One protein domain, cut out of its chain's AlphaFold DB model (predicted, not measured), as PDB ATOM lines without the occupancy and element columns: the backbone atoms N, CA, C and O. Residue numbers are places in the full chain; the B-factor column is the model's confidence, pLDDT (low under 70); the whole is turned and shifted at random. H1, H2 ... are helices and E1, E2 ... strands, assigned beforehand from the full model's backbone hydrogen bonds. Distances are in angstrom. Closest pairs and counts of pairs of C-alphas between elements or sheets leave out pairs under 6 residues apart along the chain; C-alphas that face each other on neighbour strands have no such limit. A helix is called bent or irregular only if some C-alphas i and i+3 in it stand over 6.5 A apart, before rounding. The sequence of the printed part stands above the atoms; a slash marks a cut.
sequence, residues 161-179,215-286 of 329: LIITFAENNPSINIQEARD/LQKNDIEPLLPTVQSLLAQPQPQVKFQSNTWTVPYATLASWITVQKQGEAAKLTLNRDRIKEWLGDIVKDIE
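AT A GLANCE: This is residues 161 to 179 and 215 to 286 of the 329 residues of the protein "PG_binding_4 domain-containing protein" of Parcubacteria group bacterium GW2011_GWC2_45_7 (UniProt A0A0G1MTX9). An elongated, loosely joined model: at one end helix H1 packs on two separate strand hairpins, E1-E2 and E5-E6, and the short helix H2 sits near the middle. Toward the other end reach two arms with a gap between them, the small hairpin E3-E4 and the long helix H3. The printed part has 91 residues, with three named helices and six named strands in the order E1 E2 H1 E3 E4 H2 E5 E6 H3; the class is mixed, helices and strands, and each of the three two-stranded sheets is antiparallel. The whole is only just loose, close to compact, with a radius of gyration of the C-alphas of 15.1 A and spans of 47 by 30 by 19 A.

HOW THE PARTS SIT: E1, residues 161 to 166, and E2, residues 169 to 175, form an antiparallel hairpin at 150 degrees, with N 164 and O 171 within hydrogen-bond range at 2.9 A. H1, residues 217 to 231, comes closest to E2 at the C-alphas of Ile 174 and Lys 217, 6.8 A apart. E5, residues 256 to 261, and E6, residues 264 to 269, form a second antiparallel hairpin at 144 degrees, with N 259 and O 266 at 3.0 A. The closest C-alphas of H1 and E6 are those of Asp 219 and Ala 265, 5.8 A apart. H2, residues 249 to 255, comes closest to E1 at the C-alphas of Ile 163 and Ala 253, 5.6 A apart. H1 and H2 are close but not clearly touching, with the C-alphas of Leu 231 and Tyr 249 closest at 7.9 A. H3, residues 271 to 285, touches H2 with residues 271 to 274 alone, the C-alphas of Trp 255 and Arg 273 being closest at 6.3 A; they run opposite ways at a steep tilt of 55 degrees. E3, residues 237 to 240, and E4, residues 243 to 246, form the third antiparallel hairpin at 163 degrees, with N 238 and O 245 at 2.8 A. E4 and H3 are only just apart, at 8.0 A. In H2 every O i to N i+4 pair is within hydrogen-bond range, against 6 of 11 in H1 and 10 of 11 in H3.

IN THESE COORDINATES: E1 begins at C-alpha 161, (42.667, 28.637, 10.343), and measures 16.4 A; E2 measures 19.1 A. H1, 20.0 A long, is irregular, with C-alphas 222 and 225 7.1 A apart. E5 and E6 measure 15.2 A and 16.0 A. H3, 20.7 A long, ends at C-alpha 285, (52.627, 9.993, 36.126).

THE WHOLE: The two C-alphas farthest apart are those of Asp 179 and Ser 242, 50.8 A. Residues 180 to 214 are not printed, and C-alphas 179 and 215 are 10.6 A apart across this cut. The links that are printed whole are tight. The mean pLDDT of the printed part is 88.3, and no printed residue is under 70.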
ATOM      1  N   LEU A 161      43.257  28.003   9.176       92.44
ATOM      2  CA  LEU A 161      42.667  28.637  10.343       92.44
ATOM      3  C   LEU A 161      43.771  28.921  11.373       92.44
ATOM      4  O   LEU A 161      44.459  28.003  11.817       92.44
ATOM      5  N   ILE A 162      43.935  30.186  11.745       91.38
ATOM      6  CA  ILE A 162      44.884  30.653  12.756       91.38
ATOM      7  C   ILE A 162      44.084  31.202  13.931       91.38
ATOM      8  O   ILE A 162      43.313  32.147  13.782       91.38
ATOM      9  N   ILE A 163      44.277  30.610  15.105       90.75
ATOM     10  CA  ILE A 163      43.607  31.024  16.335       90.75
ATOM     11  C   ILE A 163      44.684  31.508  17.302       90.75
ATOM     12  O   ILE A 163      45.578  30.745  17.675       90.75
ATOM     13  N   THR A 164      44.607  32.771  17.699       86.31
ATOM     14  CA  THR A 164      45.478  33.376  18.711       86.31
ATOM     15  C   THR A 164      44.649  33.831  19.904       86.31
ATOM     16  O   THR A 164      43.445  34.039  19.790       86.31
ATOM     17  N   PHE A 165      45.285  33.971  21.063       82.62
ATOM     18  CA  PHE A 165      44.637  34.490  22.264       82.62
ATOM     19  C   PHE A 165      45.335  35.766  22.714       82.62
ATOM     20  O   PHE A 165      46.553  35.772  22.892       82.62
ATOM     21  N   ALA A 166      44.554  36.820  22.927       77.25
ATOM     22  CA  ALA A 166      44.983  38.033  23.610       77.25
ATOM     23  C   ALA A 166      44.099  38.195  24.850       77.25
ATOM     24  O   ALA A 166      42.880  38.233  24.721       77.25
ATOM     25  N   GLU A 167      44.695  38.216  26.045       74.75
ATOM     26  CA  GLU A 167      43.963  38.417  27.313       74.75
ATOM     27  C   GLU A 167      42.758  37.465  27.506       74.75
ATOM     28  O   GLU A 167      41.702  37.860  27.985       74.75
ATOM     29  N   ASN A 168      42.911  36.188  27.128       72.25
ATOM     30  CA  ASN A 168      41.859  35.150  27.114       72.25
ATOM     31  C   ASN A 168      40.730  35.332  26.085       72.25
ATOM     32  O   ASN A 168      39.821  34.504  26.047       72.25
ATOM     33  N   ASN A 169      40.816  36.317  25.194       79.56
ATOM     34  CA  ASN A 169      39.904  36.451  24.064       79.56
ATOM     35  C   ASN A 169      40.483  35.777  22.807       79.56
ATOM     36  O   ASN A 169      41.628  36.066  22.435       79.56
ATOM     37  N   PRO A 170      39.728  34.885  22.135       85.12
ATOM     38  CA  PRO A 170      40.168  34.262  20.896       85.12
ATOM     39  C   PRO A 170      40.069  35.246  19.722       85.12
ATOM     40  O   PRO A 170      38.998  35.762  19.412       85.12
ATOM     41  N   SER A 171      41.178  35.450  19.021       88.19
ATOM     42  CA  SER A 171      41.231  36.099  17.714       88.19
ATOM     43  C   SER A 171      41.377  35.024  16.643       88.19
ATOM     44  O   SER A 171      42.353  34.273  16.629       88.19
ATOM     45  N   ILE A 172      40.404  34.948  15.736       90.50
ATOM     46  CA  ILE A 172      40.361  33.944  14.671       90.50
ATOM     47  C   ILE A 172      40.650  34.636  13.343       90.50
ATOM     48  O   ILE A 172      39.906  35.518  12.926       90.50
ATOM     49  N   ASN A 173      41.714  34.206  12.674       90.88
ATOM     50  CA  ASN A 173      42.123  34.691  11.363       90.88
ATOM     51  C   ASN A 173      42.225  33.518  10.385       90.88
ATOM     52  O   ASN A 173      42.537  32.394  10.778       90.88
ATOM     53  N   ILE A 174      41.997  33.777   9.100       92.06
ATOM     54  CA  ILE A 174      42.233  32.793   8.039       92.06
ATOM     55  C   ILE A 174      43.442  33.268   7.240       92.06
ATOM     56  O   ILE A 174      43.414  34.339   6.640       92.06
ATOM     57  N   GLN A 175      44.509  32.473   7.243       93.38
ATOM     58  CA  GLN A 175      45.587  32.636   6.282       93.38
ATOM     59  C   GLN A 175      45.060  32.231   4.906       93.38
ATOM     60  O   GLN A 175      44.549  31.122   4.748       93.38
ATOM     61  N   GLU A 176      45.183  33.132   3.935       91.81
ATOM     62  CA  GLU A 176      44.703  32.903   2.575       91.81
ATOM     63  C   GLU A 176      45.456  31.767   1.882       91.81
ATOM     64  O   GLU A 176      46.650  31.541   2.117       91.81
ATOM     65  N   ALA A 177      44.727  31.052   1.026       93.81
ATOM     66  CA  ALA A 177      45.298  30.021   0.183       93.81
ATOM     67  C   ALA A 177      46.088  30.663  -0.967       93.81
ATOM     68  O   ALA A 177      45.753  31.757  -1.423       93.81
ATOM     69  N   ARG A 178      47.128  29.982  -1.446       93.19
ATOM     70  CA  ARG A 178      47.898  30.401  -2.621       93.19
ATOM     71  C   ARG A 178      47.994  29.255  -3.610       93.19
ATOM     72  O   ARG A 178      48.325  28.132  -3.224       93.19
ATOM     73  N   ASP A 179      47.729  29.563  -4.871       92.50
ATOM     74  CA  ASP A 179      47.882  28.610  -5.962       92.50
ATOM     75  C   ASP A 179      49.343  28.177  -6.093       92.50
ATOM     76  O   ASP A 179      50.279  28.963  -5.905       92.50
ATOM     77  N   LEU A 215      42.126  23.369   0.249       91.00
ATOM     78  CA  LEU A 215      41.275  24.188   1.107       91.00
ATOM     79  C   LEU A 215      41.395  25.658   0.719       91.00
ATOM     80  O   LEU A 215      42.485  26.238   0.753       91.00
ATOM     81  N   GLN A 216      40.256  26.270   0.423       92.69
ATOM     82  CA  GLN A 216      40.129  27.701   0.192       92.69
ATOM     83  C   GLN A 216      39.500  28.402   1.396       92.69
ATOM     84  O   GLN A 216      38.921  27.789   2.292       92.69
ATOM     85  N   LYS A 217      39.587  29.734   1.408       90.75
ATOM     86  CA  LYS A 217      38.977  30.567   2.450       90.75
ATOM     87  C   LYS A 217      37.469  30.311   2.576       90.75
ATOM     88  O   LYS A 217      36.978  30.127   3.687       90.75
ATOM     89  N   ASN A 218      36.780  30.202   1.440       91.19
ATOM     90  CA  ASN A 218      35.337  29.959   1.367       91.19
ATOM     91  C   ASN A 218      34.921  28.609   1.979       91.19
ATOM     92  O   ASN A 218      33.776  28.460   2.396       91.19
ATOM     93  N   ASP A 219      35.843  27.645   2.075       90.94
ATOM     94  CA  ASP A 219      35.587  26.360   2.735       90.94
ATOM     95  C   ASP A 219      35.678  26.473   4.269       90.94
ATOM     96  O   ASP A 219      35.041  25.713   4.999       90.94
ATOM     97  N   ILE A 220      36.482  27.416   4.774       92.19
ATOM     98  CA  ILE A 220      36.757  27.603   6.208       92.19
ATOM     99  C   ILE A 220      35.793  28.614   6.840       92.19
ATOM    100  O   ILE A 220      35.387  28.426   7.987       92.19
ATOM    101  N   GLU A 221      35.406  29.668   6.117       92.44
ATOM    102  CA  GLU A 221      34.512  30.729   6.608       92.44
ATOM    103  C   GLU A 221      33.208  30.206   7.250       92.44
ATOM    104  O   GLU A 221      32.885  30.644   8.360       92.44
ATOM    105  N   PRO A 222      32.493  29.219   6.670       93.38
ATOM    106  CA  PRO A 222      31.277  28.669   7.273       93.38
ATOM    107  C   PRO A 222      31.509  27.963   8.618       93.38
ATOM    108  O   PRO A 222      30.575  27.790   9.401       93.38
ATOM    109  N   LEU A 223      32.747  27.549   8.910       92.56
ATOM    110  CA  LEU A 223      33.104  26.866  10.153       92.56
ATOM    111  C   LEU A 223      33.407  27.846  11.296       92.56
ATOM    112  O   LEU A 223      33.421  27.429  12.457       92.56
ATOM    113  N   LEU A 224      33.607  29.139  11.009       91.44
ATOM    114  CA  LEU A 224      33.982  30.145  12.009       91.44
ATOM    115  C   LEU A 224      33.007  30.235  13.200       91.44
ATOM    116  O   LEU A 224      33.494  30.231  14.333       91.44
ATOM    117  N   PRO A 225      31.668  30.226  13.022       92.06
ATOM    118  CA  PRO A 225      30.740  30.249  14.157       92.06
ATOM    119  C   PRO A 225      30.862  29.008  15.051       92.06
ATOM    120  O   PRO A 225      30.719  29.088  16.273       92.06
ATOM    121  N   THR A 226      31.181  27.853  14.453       90.62
ATOM    122  CA  THR A 226      31.409  26.602  15.192       90.62
ATOM    123  C   THR A 226      32.692  26.690  16.016       90.62
ATOM    124  O   THR A 226      32.702  26.290  17.178       90.62
ATOM    125  N   VAL A 227      33.758  27.267  15.451       91.25
ATOM    126  CA  VAL A 227      35.020  27.519  16.169       91.25
ATOM    127  C   VAL A 227      34.789  28.470  17.340       91.25
ATOM    128  O   VAL A 227      35.206  28.168  18.452       91.25
ATOM    129  N   GLN A 228      34.084  29.583  17.126       88.94
ATOM    130  CA  GLN A 228      33.763  30.542  18.190       88.94
ATOM    131  C   GLN A 228      32.970  29.882  19.323       88.94
ATOM    132  O   GLN A 228      33.321  30.033  20.492       88.94
ATOM    133  N   SER A 229      31.955  29.087  18.977       88.75
ATOM    134  CA  SER A 229      31.137  28.358  19.953       88.75
ATOM    135  C   SER A 229      31.943  27.318  20.737       88.75
ATOM    136  O   SER A 229      31.683  27.108  21.918       88.75
ATOM    137  N   LEU A 230      32.928  26.672  20.103       88.12
ATOM    138  CA  LEU A 230      33.838  25.732  20.760       88.12
ATOM    139  C   LEU A 230      34.782  26.455  21.733       88.12
ATOM    140  O   LEU A 230      34.983  25.988  22.850       88.12
ATOM    141  N   LEU A 231      35.350  27.592  21.323       87.12
ATOM    142  CA  LEU A 231      36.297  28.363  22.137       87.12
ATOM    143  C   LEU A 231      35.627  29.112  23.300       87.12
ATOM    144  O   LEU A 231      36.311  29.459  24.257       87.12
ATOM    145  N   ALA A 232      34.314  29.340  23.233       87.31
ATOM    146  CA  ALA A 232      33.525  29.908  24.327       87.31
ATOM    147  C   ALA A 232      33.221  28.900  25.456       87.31
ATOM    148  O   ALA A 232      32.727  29.289  26.514       87.31
ATOM    149  N   GLN A 233      33.488  27.607  25.244       87.31
ATOM    150  CA  GLN A 233      33.306  26.577  26.267       87.31
ATOM    151  C   GLN A 233      34.450  26.601  27.292       87.31
ATOM    152  O   GLN A 233      35.568  27.003  26.966       87.31
ATOM    153  N   PRO A 234      34.203  26.146  28.535       86.81
ATOM    154  CA  PRO A 234      35.249  26.050  29.545       86.81
ATOM    155  C   PRO A 234      36.390  25.132  29.092       86.81
ATOM    156  O   PRO A 234      36.176  24.143  28.390       86.81
ATOM    157  N   GLN A 235      37.605  25.448  29.546       87.00
ATOM    158  CA  GLN A 235      38.805  24.686  29.205       87.00
ATOM    159  C   GLN A 235      38.639  23.193  29.530       87.00
ATOM    160  O   GLN A 235      38.245  22.850  30.652       87.00
ATOM    161  N   PRO A 236      38.970  22.294  28.585       89.38
ATOM    162  CA  PRO A 236      38.883  20.870  28.839       89.38
ATOM    163  C   PRO A 236      39.906  20.456  29.900       89.38
ATOM    164  O   PRO A 236      41.024  20.974  29.965       89.38
ATOM    165  N   GLN A 237      39.507  19.499  30.734       90.44
ATOM    166  CA  GLN A 237      40.332  18.953  31.806       90.44
ATOM    167  C   GLN A 237      40.550  17.462  31.576       90.44
ATOM    168  O   GLN A 237      39.601  16.719  31.317       90.44
ATOM    169  N   VAL A 238      41.792  17.017  31.730       89.88
ATOM    170  CA  VAL A 238      42.151  15.600  31.771       89.88
ATOM    171  C   VAL A 238      42.362  15.208  33.225       89.88
ATOM    172  O   VAL A 238      43.082  15.883  33.957       89.88
ATOM    173  N   LYS A 239      41.711  14.126  33.658       89.44
ATOM    174  CA  LYS A 239      41.790  13.620  35.033       89.44
ATOM    175  C   LYS A 239      42.342  12.205  35.038       89.44
ATOM    176  O   LYS A 239      41.869  11.357  34.284       89.44
ATOM    177  N   PHE A 240      43.308  11.946  35.913       87.00
ATOM    178  CA  PHE A 240      43.846  10.609  36.151       87.00
ATOM    179  C   PHE A 240      44.206  10.451  37.631       87.00
ATOM    180  O   PHE A 240      45.024  11.203  38.160       87.00
ATOM    181  N   GLN A 241      43.600   9.464  38.299       85.94
ATOM    182  CA  GLN A 241      43.703   9.274  39.753       85.94
ATOM    183  C   GLN A 241      43.365  10.569  40.519       85.94
ATOM    184  O   GLN A 241      42.257  11.081  40.384       85.94
ATOM    185  N   SER A 242      44.299  11.101  41.313       84.38
ATOM    186  CA  SER A 242      44.153  12.353  42.069       84.38
ATOM    187  C   SER A 242      44.553  13.606  41.286       84.38
ATOM    188  O   SER A 242      44.381  14.714  41.788       84.38
ATOM    189  N   ASN A 243      45.106  13.456  40.083       86.88
ATOM    190  CA  ASN A 243      45.691  14.558  39.333       86.88
ATOM    191  C   ASN A 243      44.712  15.073  38.269       86.88
ATOM    192  O   ASN A 243      43.999  14.299  37.621       86.88
ATOM    193  N   THR A 244      44.678  16.394  38.094       89.81
ATOM    194  CA  THR A 244      43.871  17.080  37.077       89.81
ATOM    195  C   THR A 244      44.758  18.054  36.314       89.81
ATOM    196  O   THR A 244      45.374  18.924  36.926       89.81
ATOM    197  N   TRP A 245      44.794  17.928  34.989       91.06
ATOM    198  CA  TRP A 245      45.499  18.842  34.092       91.06
ATOM    199  C   TRP A 245      44.484  19.596  33.244       91.06
ATOM    200  O   TRP A 245      43.660  18.993  32.555       91.06
ATOM    201  N   THR A 246      44.551  20.920  33.289       91.50
ATOM    202  CA  THR A 246      43.726  21.794  32.452       91.50
ATOM    203  C   THR A 246      44.461  22.083  31.152       91.50
ATOM    204  O   THR A 246      45.645  22.413  31.181       91.50
ATOM    205  N   VAL A 247      43.771  21.981  30.016       90.62
ATOM    206  CA  VAL A 247      44.325  22.343  28.705       90.62
ATOM    207  C   VAL A 247      44.247  23.865  28.538       90.62
ATOM    208  O   VAL A 247      43.139  24.406  28.461       90.62
ATOM    209  N   PRO A 248      45.383  24.579  28.441       88.88
ATOM    210  CA  PRO A 248      45.362  26.014  28.193       88.88
ATOM    211  C   PRO A 248      44.708  26.337  26.846       88.88
ATOM    212  O   PRO A 248      44.881  25.607  25.868       88.88
ATOM    213  N   TYR A 249      44.020  27.476  26.756       86.94
ATOM    214  CA  TYR A 249      43.372  27.921  25.517       86.94
ATOM    215  C   TYR A 249      44.327  27.986  24.315       86.94
ATOM    216  O   TYR A 249      43.972  27.538  23.228       86.94
ATOM    217  N   ALA A 250      45.562  28.458  24.511       86.19
ATOM    218  CA  ALA A 250      46.584  28.475  23.462       86.19
ATOM    219  C   ALA A 250      46.910  27.063  22.935       86.19
ATOM    220  O   ALA A 250      47.047  26.856  21.728       86.19
ATOM    221  N   THR A 251      46.972  26.072  23.828       88.94
ATOM    222  CA  THR A 251      47.180  24.664  23.473       88.94
ATOM    223  C   THR A 251      45.971  24.108  22.722       88.94
ATOM    224  O   THR A 251      46.148  23.496  21.669       88.94
ATOM    225  N   LEU A 252      44.747  24.391  23.185       87.69
ATOM    226  CA  LEU A 252      43.513  23.982  22.508       87.69
ATOM    227  C   LEU A 252      43.415  24.570  21.088       87.69
ATOM    228  O   LEU A 252      43.132  23.837  20.143       87.69
ATOM    229  N   ALA A 253      43.723  25.861  20.916       88.31
ATOM    230  CA  ALA A 253      43.799  26.505  19.602       88.31
ATOM    231  C   ALA A 253      44.795  25.814  18.673       88.31
ATOM    232  O   ALA A 253      44.514  25.639  17.491       88.31
ATOM    233  N   SER A 254      45.940  25.381  19.207       88.50
ATOM    234  CA  SER A 254      46.942  24.667  18.419       88.50
ATOM    235  C   SER A 254      46.440  23.309  17.907       88.50
ATOM    236  O   SER A 254      46.977  22.791  16.927       88.50
ATOM    237  N   TRP A 255      45.433  22.710  18.544       91.50
ATOM    238  CA  TRP A 255      44.883  21.423  18.123       91.50
ATOM    239  C   TRP A 255      43.822  21.574  17.045       91.50
ATOM    240  O   TRP A 255      43.702  20.690  16.200       91.50
ATOM    241  N   ILE A 256      43.065  22.669  17.054       91.12
ATOM    242  CA  ILE A 256      41.983  22.897  16.100       91.12
ATOM    243  C   ILE A 256      42.573  23.096  14.703       91.12
ATOM    244  O   ILE A 256      43.395  23.976  14.460       91.12
ATOM    245  N   THR A 257      42.139  22.267  13.763       91.81
ATOM    246  CA  THR A 257      42.546  22.347  12.363       91.81
ATOM    247  C   THR A 257      41.364  22.019  11.457       91.81
ATOM    248  O   THR A 257      40.338  21.507  11.907       91.81
ATOM    249  N   VAL A 258      41.487  22.345  10.176       92.50
ATOM    250  CA  VAL A 258      40.464  22.055   9.172       92.50
ATOM    251  C   VAL A 258      41.039  21.031   8.212       92.50
ATOM    252  O   VAL A 258      42.173  21.167   7.758       92.50
ATOM    253  N   GLN A 259      40.265  19.992   7.927       89.19
ATOM    254  CA  GLN A 259      40.613  18.986   6.934       89.19
ATOM    255  C   GLN A 259      39.438  18.779   5.991       89.19
ATOM    256  O   GLN A 259      38.276  18.859   6.396       89.19
ATOM    257  N   LYS A 260      39.748  18.497   4.729       86.56
ATOM    258  CA  LYS A 260      38.739  18.142   3.739       86.56
ATOM    259  C   LYS A 260      38.344  16.675   3.929       86.56
ATOM    260  O   LYS A 260      39.202  15.795   3.937       86.56
ATOM    261  N   GLN A 261      37.055  16.416   4.133       83.06
ATOM    262  CA  GLN A 261      36.477  15.081   4.261       83.06
ATOM    263  C   GLN A 261      35.481  14.875   3.111       83.06
ATOM    264  O   GLN A 261      34.323  15.281   3.195       83.06
ATOM    265  N   GLY A 262      35.945  14.261   2.018       82.75
ATOM    266  CA  GLY A 262      35.198  14.222   0.758       82.75
ATOM    267  C   GLY A 262      35.188  15.602   0.098       82.75
ATOM    268  O   GLY A 262      36.241  16.205  -0.062       82.75
ATOM    269  N   GLU A 263      34.006  16.117  -0.239       79.00
ATOM    270  CA  GLU A 263      33.851  17.465  -0.809       79.00
ATOM    271  C   GLU A 263      33.761  18.571   0.256       79.00
ATOM    272  O   GLU A 263      33.995  19.737  -0.044       79.00
ATOM    273  N   ALA A 264      33.461  18.225   1.512       85.25
ATOM    274  CA  ALA A 264      33.225  19.203   2.572       85.25
ATOM    275  C   ALA A 264      34.452  19.405   3.469       85.25
ATOM    276  O   ALA A 264      35.116  18.448   3.877       85.25
ATOM    277  N   ALA A 265      34.726  20.653   3.846       89.81
ATOM    278  CA  ALA A 265      35.666  20.958   4.916       89.81
ATOM    279  C   ALA A 265      35.034  20.685   6.286       89.81
ATOM    280  O   ALA A 265      33.875  21.021   6.540       89.81
ATOM    281  N   LYS A 266      35.805  20.081   7.194       91.75
ATOM    282  CA  LYS A 266      35.364  19.774   8.553       91.75
ATOM    283  C   LYS A 266      36.410  20.188   9.576       91.75
ATOM    284  O   LYS A 266      37.611  19.987   9.388       91.75
ATOM    285  N   LEU A 267      35.925  20.724  10.693       91.62
ATOM    286  CA  LEU A 267      36.745  20.966  11.868       91.62
ATOM    287  C   LEU A 267      37.198  19.633  12.471       91.62
ATOM    288  O   LEU A 267      36.390  18.737  12.722       91.62
ATOM    289  N   THR A 268      38.489  19.511  12.732       92.06
ATOM    290  CA  THR A 268      39.087  18.338  13.363       92.06
ATOM    291  C   THR A 268      40.163  18.768  14.353       92.06
ATOM    292  O   THR A 268      40.511  19.945  14.458       92.06
ATOM    293  N   LEU A 269      40.678  17.802  15.107       90.56
ATOM    294  CA  LEU A 269      41.767  18.014  16.046       90.56
ATOM    295  C   LEU A 269      43.031  17.317  15.550       90.56
ATOM    296  O   LEU A 269      43.002  16.155  15.132       90.56
ATOM    297  N   ASN A 270      44.155  18.019  15.635       91.88
ATOM    298  CA  ASN A 270      45.468  17.480  15.337       91.88
ATOM    299  C   ASN A 270      45.850  16.442  16.405       91.88
ATOM    300  O   ASN A 270      46.238  16.779  17.524       91.88
ATOM    301  N   ARG A 271      45.721  15.163  16.042       91.00
ATOM    302  CA  ARG A 271      45.974  14.029  16.940       91.00
ATOM    303  C   ARG A 271      47.416  13.969  17.425       91.00
ATOM    304  O   ARG A 271      47.634  13.555  18.558       91.00
ATOM    305  N   ASP A 272      48.376  14.371  16.602       92.69
ATOM    306  CA  ASP A 272      49.793  14.291  16.957       92.69
ATOM    307  C   ASP A 272      50.144  15.324  18.027       92.69
ATOM    308  O   ASP A 272      50.772  14.973  19.022       92.69
ATOM    309  N   ARG A 273      49.607  16.548  17.919       90.94
ATOM    310  CA  ARG A 273      49.747  17.579  18.966       90.94
ATOM    311  C   ARG A 273      49.091  17.180  20.287       90.94
ATOM    312  O   ARG A 273      49.611  17.493  21.353       90.94
ATOM    313  N   ILE A 274      47.955  16.480  20.232       92.00
ATOM    314  CA  ILE A 274      47.312  15.939  21.439       92.00
ATOM    315  C   ILE A 274      48.187  14.850  22.066       92.00
ATOM    316  O   ILE A 274      48.381  14.853  23.278       92.00
ATOM    317  N   LYS A 275      48.725  13.923  21.262       91.19
ATOM    318  CA  LYS A 275      49.622  12.863  21.751       91.19
ATOM    319  C   LYS A 275      50.890  13.430  22.379       91.19
ATOM    320  O   LYS A 275      51.310  12.918  23.406       91.19
ATOM    321  N   GLU A 276      51.475  14.460  21.777       90.56
ATOM    322  CA  GLU A 276      52.652  15.150  22.306       90.56
ATOM    323  C   GLU A 276      52.359  15.745  23.688       90.56
ATOM    324  O   GLU A 276      53.037  15.411  24.657       90.56
ATOM    325  N   TRP A 277      51.263  16.504  23.812       91.38
ATOM    326  CA  TRP A 277      50.838  17.076  25.092       91.38
ATOM    327  C   TRP A 277      50.504  16.010  26.150       91.38
ATOM    328  O   TRP A 277      50.885  16.139  27.312       91.38
ATOM    329  N   LEU A 278      49.830  14.919  25.760       89.62
ATOM    330  CA  LEU A 278      49.579  13.784  26.655       89.62
ATOM    331  C   LEU A 278      50.876  13.075  27.059       89.62
ATOM    332  O   LEU A 278      50.974  12.602  28.186       89.62
ATOM    333  N   GLY A 279      51.864  12.996  26.169       87.81
ATOM    334  CA  GLY A 279      53.172  12.411  26.454       87.81
ATOM    335  C   GLY A 279      53.911  13.159  27.559       87.81
ATOM    336  O   GLY A 279      54.518  12.524  28.419       87.81
ATOM    337  N   ASP A 280      53.807  14.487  27.587       85.50
ATOM    338  CA  ASP A 280      54.372  15.297  28.669       85.50
ATOM    339  C   ASP A 280      53.674  15.038  30.005       85.50
ATOM    340  O   ASP A 280      54.348  14.849  31.013       85.50
ATOM    341  N   ILE A 281      52.346  14.896  30.002       86.62
ATOM    342  CA  ILE A 281      51.593  14.492  31.197       86.62
ATOM    343  C   ILE A 281      51.996  13.091  31.670       86.62
ATOM    344  O   ILE A 281      52.148  12.857  32.866       86.62
ATOM    345  N   VAL A 282      52.166  12.139  30.749       83.31
ATOM    346  CA  VAL A 282      52.524  10.759  31.099       83.31
ATOM    347  C   VAL A 282      53.882  10.699  31.790       83.31
ATOM    348  O   VAL A 282      53.996   9.949  32.752       83.31
ATOM    349  N   LYS A 283      54.870  11.518  31.400       80.00
ATOM    350  CA  LYS A 283      56.178  11.575  32.089       80.00
ATOM    351  C   LYS A 283      56.047  11.888  33.583       80.00
ATOM    352  O   LYS A 283      56.813  11.348  34.376       80.00
ATOM    353  N   ASP A 284      55.064  12.703  33.965       72.31
ATOM    354  CA  ASP A 284      54.824  13.084  35.363       72.31
ATOM    355  C   ASP A 284      54.123  11.979  36.176       72.31
ATOM    356  O   ASP A 284      54.191  11.954  37.407       72.31
ATOM    357  N   ILE A 285      53.428  11.060  35.501       79.12
ATOM    358  CA  ILE A 285      52.627   9.993  36.126       79.12
ATOM    359  C   ILE A 285      53.336   8.637  36.044       79.12
ATOM    360  O   ILE A 285      53.068   7.743  36.853       79.12
ATOM    361  N   GLU A 286      54.218   8.455  35.061       72.25
ATOM    362  CA  GLU A 286      54.870   7.190  34.755       72.25
ATOM    363  C   GLU A 286      55.728   6.731  35.937       72.25
ATOM    364  O   GLU A 286      56.838   7.201  36.193       72.25
TER     365      GLU A 286